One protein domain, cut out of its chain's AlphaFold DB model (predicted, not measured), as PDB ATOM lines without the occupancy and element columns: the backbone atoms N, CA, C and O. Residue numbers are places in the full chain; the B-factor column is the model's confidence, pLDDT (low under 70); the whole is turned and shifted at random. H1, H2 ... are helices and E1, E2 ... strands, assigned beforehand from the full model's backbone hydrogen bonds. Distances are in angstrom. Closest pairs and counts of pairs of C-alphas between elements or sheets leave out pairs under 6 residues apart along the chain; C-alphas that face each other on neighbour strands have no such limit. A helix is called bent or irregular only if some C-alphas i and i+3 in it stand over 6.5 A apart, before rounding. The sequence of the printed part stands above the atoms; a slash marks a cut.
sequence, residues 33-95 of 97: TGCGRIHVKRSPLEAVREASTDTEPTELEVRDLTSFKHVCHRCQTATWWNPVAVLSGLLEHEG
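AT A GLANCE: This is residues 33 to 95 of the 97 residues of an uncharacterized protein of Natrialba taiwanensis DSM 12281 (UniProt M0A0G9). A strongly bent hairpin of two antiparallel strands, E2 and E3, makes one end of this small domain, and the strand E1 runs past the hairpin, meeting it with few contacts. At the other end lie the long loop of residues 44 to 67, which joins E1 to E2, and the short helix H1, which follows E3. The printed part has 63 residues with three named strands and one named helix, in the order E1, E2, E3, H1; the class is mixed, helices and strands, with 28 residues in named elements, under half. The whole is only just compact, close to loose, with a radius of gyration of the C-alphas of 12.4 A, and spans 34 by 26 by 15 A.

IN THESE COORDINATES: Begin at Thr 33 and go on to C-alpha 38 at (18.116, 26.746, 2.272), where the strand E1, residues 38 to 43, begins; it runs 13.6 A from first to last C-alpha. After residues 44 to 67, with no named element, find the strand E2, residues 68 to 72, from C-alpha 68 at (16.883, 40.526, 1.852), 11.9 A long. The strand E3, residues 77 to 86, is the longest strand, with 10 residues and 23.6 A, and bends by 56 degrees at residue 80. The helix H1, residues 88 to 94, runs 10.4 A and ends with C-alpha 94 at (26.195, 34.551, 21.254).

HOW THE PARTS SIT: Look first at the hairpin of E2 and E3, antiparallel neighbours with 118 degrees between their N-to-C directions. The C-alphas of Val 71 and Ala 78 face each other at 4.0 A. Across the pair, N 81 and O 68 are 2.8 A apart and N 70 and O 79 are 2.9 A apart, both within hydrogen-bond range. E1 pairs with no named strand. Its closest C-alphas to E2 are those of Ser 43 and Phe 68, 6.8 A apart; to E3, those of Ser 43 and Pro 83, 7.8 A apart. H1 is apart from E1 and from E2. In H1, 1 of 3 O i to N i+4 pairs is within hydrogen-bond range, and 3 of 4 O i to N i+3 pairs are.

THE WHOLE: The two C-alphas farthest apart are those of Asp 54, in the link from E1 to E2, and Gln 76, in the link from E2 to E3, at 35.0 A. The printed part has no cut from residue 33 to residue 95. The link of 24 residues from E1 to E2 is long, while those from E2 to E3 and from E3 to H1 are tight. The mean pLDDT of the printed part is 87.0; look for low confidence at residues 91 to 95, which are under 70, and in H1, whose mean is 66.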
ATOM      1  N   THR A  33      15.889  32.516  -3.593       96.75
ATOM      2  CA  THR A  33      14.838  32.591  -4.626       96.75
ATOM      3  C   THR A  33      15.321  32.155  -6.015       96.75
ATOM      4  O   THR A  33      14.511  31.761  -6.847       96.75
ATOM      5  N   GLY A  34      16.636  32.175  -6.270       95.69
ATOM      6  CA  GLY A  34      17.218  31.748  -7.546       95.69
ATOM      7  C   GLY A  34      17.395  30.233  -7.702       95.69
ATOM      8  O   GLY A  34      17.208  29.710  -8.795       95.69
ATOM      9  N   CYS A  35      17.780  29.513  -6.641       95.75
ATOM     10  CA  CYS A  35      18.086  28.070  -6.723       95.75
ATOM     11  C   CYS A  35      17.398  27.194  -5.671       95.75
ATOM     12  O   CYS A  35      17.670  25.995  -5.622       95.75
ATOM     13  N   GLY A  36      16.568  27.771  -4.800       94.69
ATOM     14  CA  GLY A  36      15.824  27.042  -3.772       94.69
ATOM     15  C   GLY A  36      16.673  26.481  -2.627       94.69
ATOM     16  O   GLY A  36      16.153  25.751  -1.792       94.69
ATOM     17  N   ARG A  37      17.978  26.787  -2.563       93.75
ATOM     18  CA  ARG A  37      18.836  26.337  -1.458       93.75
ATOM     19  C   ARG A  37      18.429  27.031  -0.160       93.75
ATOM     20  O   ARG A  37      18.376  28.259  -0.139       93.75
ATOM     21  N   ILE A  38      18.237  26.249   0.899       93.56
ATOM     22  CA  ILE A  38      18.116  26.746   2.272       93.56
ATOM     23  C   ILE A  38      19.515  26.786   2.899       93.56
ATOM     24  O   ILE A  38      20.322  25.882   2.670       93.56
ATOM     25  N   HIS A  39      19.827  27.869   3.602       93.00
ATOM     26  CA  HIS A  39      21.077  28.045   4.339       93.00
ATOM     27  C   HIS A  39      20.854  29.043   5.477       93.00
ATOM     28  O   HIS A  39      20.037  29.957   5.321       93.00
ATOM     29  N   VAL A  40      21.619  28.920   6.563       93.94
ATOM     30  CA  VAL A  40      21.652  29.959   7.598       93.94
ATOM     31  C   VAL A  40      22.188  31.264   7.003       93.94
ATOM     32  O   VAL A  40      23.165  31.284   6.254       93.94
ATOM     33  N   LYS A  41      21.515  32.371   7.285       94.19
ATOM     34  CA  LYS A  41      21.890  33.729   6.886       94.19
ATOM     35  C   LYS A  41      21.641  34.665   8.055       94.19
ATOM     36  O   LYS A  41      20.782  34.386   8.883       94.19
ATOM     37  N   ARG A  42      22.328  35.802   8.092       92.75
ATOM     38  CA  ARG A  42      21.941  36.904   8.974       92.75
ATOM     39  C   ARG A  42      21.077  37.895   8.209       92.75
ATOM     40  O   ARG A  42      21.530  38.511   7.246       92.75
ATOM     41  N   SER A  43      19.818  38.004   8.623       91.88
ATOM     42  CA  SER A  43      18.897  39.021   8.130       91.88
ATOM     43  C   SER A  43      19.311  40.373   8.714       91.88
ATOM     44  O   SER A  43      19.399  40.491   9.940       91.88
ATOM     45  N   PRO A  44      19.567  41.398   7.885       91.06
ATOM     46  CA  PRO A  44      19.888  42.722   8.395       91.06
ATOM     47  C   PRO A  44      18.665  43.325   9.100       91.06
ATOM     48  O   PRO A  44      17.525  42.998   8.767       91.06
ATOM     49  N   LEU A  45      18.896  44.226  10.058       87.44
ATOM     50  CA  LEU A  45      17.810  44.869  10.812       87.44
ATOM     51  C   LEU A  45      16.888  45.700   9.911       87.44
ATOM     52  O   LEU A  45      15.694  45.774  10.161       87.44
ATOM     53  N   GLU A  46      17.405  46.249   8.808       88.31
ATOM     54  CA  GLU A  46      16.602  46.947   7.791       88.31
ATOM     55  C   GLU A  46      15.575  46.043   7.082       88.31
ATOM     56  O   GLU A  46      14.642  46.541   6.460       88.31
ATOM     57  N   ALA A  47      15.748  44.718   7.157       88.06
ATOM     58  CA  ALA A  47      14.794  43.752   6.628       88.06
ATOM     59  C   ALA A  47      13.713  43.361   7.651       88.06
ATOM     60  O   ALA A  47      12.788  42.631   7.286       88.06
ATOM     61  N   VAL A  48      13.796  43.838   8.897       89.00
ATOM     62  CA  VAL A  48      12.708  43.739   9.877       89.00
ATOM     63  C   VAL A  48      11.618  44.730   9.479       89.00
ATOM     64  O   VAL A  48      11.890  45.865   9.088       89.00
ATOM     65  N   ARG A  49      10.360  44.299   9.529       87.00
ATOM     66  CA  ARG A  49       9.218  45.174   9.257       87.00
ATOM     67  C   ARG A  49       9.154  46.272  10.307       87.00
ATOM     68  O   ARG A  49       9.296  45.995  11.488       87.00
ATOM     69  N   GLU A  50       8.806  47.485   9.884       80.81
ATOM     70  CA  GLU A  50       8.692  48.649  10.780       80.81
ATOM     71  C   GLU A  50       7.774  48.401  11.989       80.81
ATOM     72  O   GLU A  50       8.036  48.897  13.079       80.81
ATOM     73  N   ALA A  51       6.719  47.599  11.810       76.62
ATOM     74  CA  ALA A  51       5.786  47.230  12.876       76.62
ATOM     75  C   ALA A  51       6.404  46.349  13.980       76.62
ATOM     76  O   ALA A  51       5.814  46.234  15.049       76.62
ATOM     77  N   SER A  52       7.562  45.744  13.716       81.44
ATOM     78  CA  SER A  52       8.231  44.767  14.579       81.44
ATOM     79  C   SER A  52       9.621  45.251  15.021       81.44
ATOM     80  O   SER A  52      10.385  44.488  15.598       81.44
ATOM     81  N   THR A  53       9.967  46.518  14.761       77.38
ATOM     82  CA  THR A  53      11.260  47.113  15.153       77.38
ATOM     83  C   THR A  53      11.424  47.237  16.673       77.38
ATOM     84  O   THR A  53      12.551  47.247  17.158       77.38
ATOM     85  N   ASP A  54      10.319  47.328  17.418       80.31
ATOM     86  CA  ASP A  54      10.311  47.396  18.892       80.31
ATOM     87  C   ASP A  54      10.312  45.997  19.550       80.31
ATOM     88  O   ASP A  54      10.408  45.879  20.766       80.31
ATOM     89  N   THR A  55      10.192  44.927  18.753       81.44
ATOM     90  CA  THR A  55      10.196  43.538  19.234       81.44
ATOM     91  C   THR A  55      11.624  43.075  19.509       81.44
ATOM     92  O   THR A  55      12.527  43.309  18.700       81.44
ATOM     93  N   GLU A  56      11.838  42.367  20.621       79.44
ATOM     94  CA  GLU A  56      13.153  41.802  20.920       79.44
ATOM     95  C   GLU A  56      13.597  40.815  19.821       79.44
ATOM     96  O   GLU A  56      12.789  40.014  19.342       79.44
ATOM     97  N   PRO A  57      14.885  40.803  19.417       75.06
ATOM     98  CA  PRO A  57      15.374  39.935  18.342       75.06
ATOM     99  C   PRO A  57      15.115  38.436  18.551       75.06
ATOM    100  O   PRO A  57      15.024  37.682  17.582       75.06
ATOM    101  N   THR A  58      15.009  38.004  19.807       78.00
ATOM    102  CA  THR A  58      14.700  36.628  20.223       78.00
ATOM    103  C   THR A  58      13.218  36.272  20.079       78.00
ATOM    104  O   THR A  58      12.897  35.090  19.955       78.00
ATOM    105  N   GLU A  59      12.331  37.269  20.036       82.88
ATOM    106  CA  GLU A  59      10.877  37.121  19.883       82.88
ATOM    107  C   GLU A  59      10.394  37.327  18.439       82.88
ATOM    108  O   GLU A  59       9.219  37.111  18.140       82.88
ATOM    109  N   LEU A  60      11.285  37.729  17.525       85.88
ATOM    110  CA  LEU A  60      10.943  37.923  16.118       85.88
ATOM    111  C   LEU A  60      10.507  36.614  15.452       85.88
ATOM    112  O   LEU A  60      11.175  35.582  15.545       85.88
ATOM    113  N   GLU A  61       9.428  36.681  14.675       88.00
ATOM    114  CA  GLU A  61       8.973  35.586  13.834       88.00
ATOM    115  C   GLU A  61       9.279  35.849  12.354       88.00
ATOM    116  O   GLU A  61       9.582  36.952  11.905       88.00
ATOM    117  N   VAL A  62       9.155  34.813  11.525       89.56
ATOM    118  CA  VAL A  62       9.416  34.904  10.074       89.56
ATOM    119  C   VAL A  62       8.556  35.971   9.399       89.56
ATOM    120  O   VAL A  62       9.000  36.621   8.455       89.56
ATOM    121  N   ARG A  63       7.319  36.154   9.878       89.12
ATOM    122  CA  ARG A  63       6.386  37.159   9.352       89.12
ATOM    123  C   ARG A  63       6.858  38.590   9.588       89.12
ATOM    124  O   ARG A  63       6.481  39.464   8.809       89.12
ATOM    125  N   ASP A  64       7.687  38.802  10.604       91.19
ATOM    126  CA  ASP A  64       8.265  40.094  10.963       91.19
ATOM    127  C   ASP A  64       9.465  40.448  10.087       91.19
ATOM    128  O   ASP A  64       9.917  41.588  10.080       91.19
ATOM    129  N   LEU A  65       9.953  39.493   9.294       92.25
ATOM    130  CA  LEU A  65      11.063  39.688   8.381       92.25
ATOM    131  C   LEU A  65      10.587  39.807   6.932       92.25
ATOM    132  O   LEU A  65       9.552  39.283   6.507       92.25
ATOM    133  N   THR A  66      11.383  40.515   6.147       94.62
ATOM    134  CA  THR A  66      11.215  40.663   4.705       94.62
ATOM    135  C   THR A  66      12.354  39.977   3.964       94.62
ATOM    136  O   THR A  66      13.355  39.548   4.541       94.62
ATOM    137  N   SER A  67      12.185  39.819   2.654       94.81
ATOM    138  CA  SER A  67      13.254  39.313   1.801       94.81
ATOM    139  C   SER A  67      14.442  40.270   1.815       94.81
ATOM    140  O   SER A  67      14.259  41.473   1.647       94.81
ATOM    141  N   PHE A  68      15.654  39.736   1.896       95.19
ATOM    142  CA  PHE A  68      16.883  40.526   1.852       95.19
ATOM    143  C   PHE A  68      17.823  40.005   0.767       95.19
ATOM    144  O   PHE A  68      17.717  38.864   0.302       95.19
ATOM    145  N   LYS A  69      18.746  40.858   0.317       95.19
ATOM    146  CA  LYS A  69      19.693  40.506  -0.741       95.19
ATOM    147  C   LYS A  69      21.002  40.014  -0.132       95.19
ATOM    148  O   LYS A  69      21.624  40.721   0.650       95.19
ATOM    149  N   HIS A  70      21.448  38.827  -0.532       94.69
ATOM    150  CA  HIS A  70      22.729  38.264  -0.097       94.69
ATOM    151  C   HIS A  70      23.340  37.355  -1.170       94.69
ATOM    152  O   HIS A  70      22.650  36.799  -2.031       94.69
ATOM    153  N   VAL A  71      24.658  37.164  -1.112       94.75
ATOM    154  CA  VAL A  71      25.379  36.226  -1.979       94.75
ATOM    155  C   VAL A  71      24.894  34.791  -1.757       94.75
ATOM    156  O   VAL A  71      24.817  34.295  -0.626       94.75
ATOM    157  N   CYS A  72      24.596  34.115  -2.866       94.75
ATOM    158  CA  CYS A  72      24.390  32.678  -2.927       94.75
ATOM    159  C   CYS A  72      25.573  32.014  -3.627       94.75
ATOM    160  O   CYS A  72      25.747  32.165  -4.832       94.75
ATOM    161  N   HIS A  73      26.349  31.219  -2.889       91.12
ATOM    162  CA  HIS A  73      27.523  30.527  -3.431       91.12
ATOM    163  C   HIS A  73      27.169  29.475  -4.491       91.12
ATOM    164  O   HIS A  73      27.978  29.208  -5.372       91.12
ATOM    165  N   ARG A  74      25.949  28.919  -4.458       92.31
ATOM    166  CA  ARG A  74      25.469  28.002  -5.506       92.31
ATOM    167  C   ARG A  74      25.118  28.737  -6.800       92.31
ATOM    168  O   ARG A  74      25.403  28.228  -7.873       92.31
ATOM    169  N   CYS A  75      24.502  29.916  -6.702       93.81
ATOM    170  CA  CYS A  75      24.190  30.752  -7.866       93.81
ATOM    171  C   CYS A  75      25.382  31.605  -8.324       93.81
ATOM    172  O   CYS A  75      25.304  32.216  -9.382       93.81
ATOM    173  N   GLN A  76      26.433  31.701  -7.503       94.56
ATOM    174  CA  GLN A  76      27.603  32.560  -7.701       94.56
ATOM    175  C   GLN A  76      27.248  34.042  -7.930       94.56
ATOM    176  O   GLN A  76      27.952  34.766  -8.625       94.56
ATOM    177  N   THR A  77      26.145  34.504  -7.337       95.38
ATOM    178  CA  THR A  77      25.665  35.885  -7.475       95.38
ATOM    179  C   THR A  77      24.885  36.337  -6.241       95.38
ATOM    180  O   THR A  77      24.437  35.517  -5.430       95.38
ATOM    181  N   ALA A  78      24.722  37.653  -6.093       94.69
ATOM    182  CA  ALA A  78      23.821  38.243  -5.113       94.69
ATOM    183  C   ALA A  78      22.369  38.045  -5.560       94.69
ATOM    184  O   ALA A  78      21.965  38.482  -6.637       94.69
ATOM    185  N   THR A  79      21.576  37.399  -4.716       96.12
ATOM    186  CA  THR A  79      20.178  37.053  -4.988       96.12
ATOM    187  C   THR A  79      19.307  37.403  -3.789       96.12
ATOM    188  O   THR A  79      19.820  37.744  -2.721       96.12
ATOM    189  N   TRP A  80      17.994  37.351  -3.974       97.06
ATOM    190  CA  TRP A  80      17.041  37.536  -2.891       97.06
ATOM    191  C   TRP A  80      16.891  36.242  -2.103       97.06
ATOM    192  O   TRP A  80      16.765  35.156  -2.683       97.06
ATOM    193  N   TRP A  81      16.898  36.378  -0.785       97.25
ATOM    194  CA  TRP A  81      16.684  35.312   0.173       97.25
ATOM    195  C   TRP A  81      15.424  35.613   0.971       97.25
ATOM    196  O   TRP A  81      15.270  36.717   1.494       97.25
ATOM    197  N   ASN A  82      14.535  34.629   1.057       96.81
ATOM    198  CA  ASN A  82      13.321  34.731   1.855       96.81
ATOM    199  C   ASN A  82      13.551  34.005   3.183       96.81
ATOM    200  O   ASN A  82      13.860  32.810   3.151       96.81
ATOM    201  N   PRO A  83      13.415  34.682   4.333       95.25
ATOM    202  CA  PRO A  83      13.419  34.017   5.629       95.25
ATOM    203  C   PRO A  83      12.322  32.947   5.686       95.25
ATOM    204  O   PRO A  83      11.205  33.172   5.222       95.25
ATOM    205  N   VAL A  84      12.645  31.781   6.241       94.62
ATOM    206  CA  VAL A  84      11.692  30.676   6.455       94.62
ATOM    207  C   VAL A  84      11.652  30.198   7.907       94.62
ATOM    208  O   VAL A  84      10.689  29.544   8.295       94.62
ATOM    209  N   ALA A  85      12.662  30.529   8.720       91.75
ATOM    210  CA  ALA A  85      12.625  30.417  10.179       91.75
ATOM    211  C   ALA A  85      13.590  31.416  10.824       91.75
ATOM    212  O   ALA A  85      14.684  31.627  10.303       91.75
ATOM    213  N   VAL A  86      13.201  31.979  11.966       90.81
ATOM    214  CA  VAL A  86      14.113  32.717  12.848       90.81
ATOM    215  C   VAL A  86      14.817  31.708  13.748       90.81
ATOM    216  O   VAL A  86      14.179  30.798  14.274       90.81
ATOM    217  N   LEU A  87      16.138  31.823  13.872       89.25
ATOM    218  CA  LEU A  87      16.967  30.932  14.681       89.25
ATOM    219  C   LEU A  87      17.326  31.627  15.997       89.25
ATOM    220  O   LEU A  87      18.500  31.774  16.325       89.25
ATOM    221  N   SER A  88      16.308  32.073  16.739       78.81
ATOM    222  CA  SER A  88      16.462  32.808  18.003       78.81
ATOM    223  C   SER A  88      17.299  32.047  19.033       78.81
ATOM    224  O   SER A  88      18.126  32.657  19.701       78.81
ATOM    225  N   GLY A  89      17.206  30.714  19.051       73.69
ATOM    226  CA  GLY A  89      18.058  29.862  19.886       73.69
ATOM    227  C   GLY A  89      19.561  30.026  19.635       73.69
ATOM    228  O   GLY A  89      20.350  29.809  20.542       73.69
ATOM    229  N   LEU A  90      19.986  30.449  18.436       71.12
ATOM    230  CA  LEU A  90      21.399  30.730  18.157       71.12
ATOM    231  C   LEU A  90      21.842  32.105  18.675       71.12
ATOM    232  O   LEU A  90      23.016  32.257  18.988       71.12
ATOM    233  N   LEU A  91      20.929  33.078  18.809       66.31
ATOM    234  CA  LEU A  91      21.236  34.390  19.403       66.31
ATOM    235  C   LEU A  91      21.561  34.267  20.895       66.31
ATOM    236  O   LEU A  91      22.459  34.942  21.389       66.31
ATOM    237  N   GLU A  92      20.860  33.380  21.604       59.09
ATOM    238  CA  GLU A  92      21.072  33.129  23.037       59.09
ATOM    239  C   GLU A  92      22.480  32.572  23.324       59.09
ATOM    240  O   GLU A  92      23.059  32.850  24.371       59.09
ATOM    241  N   HIS A  93      23.072  31.846  22.368       56.22
ATOM    242  CA  HIS A  93      24.435  31.314  22.470       56.22
ATOM    243  C   HIS A  93      25.538  32.342  22.156       56.22
ATOM    244  O   HIS A  93      26.685  32.110  22.529       56.22
ATOM    245  N   GLU A  94      25.223  33.471  21.509       54.28
ATOM    246  CA  GLU A  94      26.195  34.551  21.254       54.28
ATOM    247  C   GLU A  94      26.379  35.484  22.470       54.28
ATOM    248  O   GLU A  94      27.367  36.212  22.532       54.28
ATOM    249  N   GLY A  95      25.448  35.466  23.435       49.72
ATOM    250  CA  GLY A  95      25.414  36.371  24.595       49.72
ATOM    251  C   GLY A  95      25.853  35.771  25.937       49.72
ATOM    252  O   GLY A  95      25.632  36.399  26.970       49.72
TER     253      GLY A  95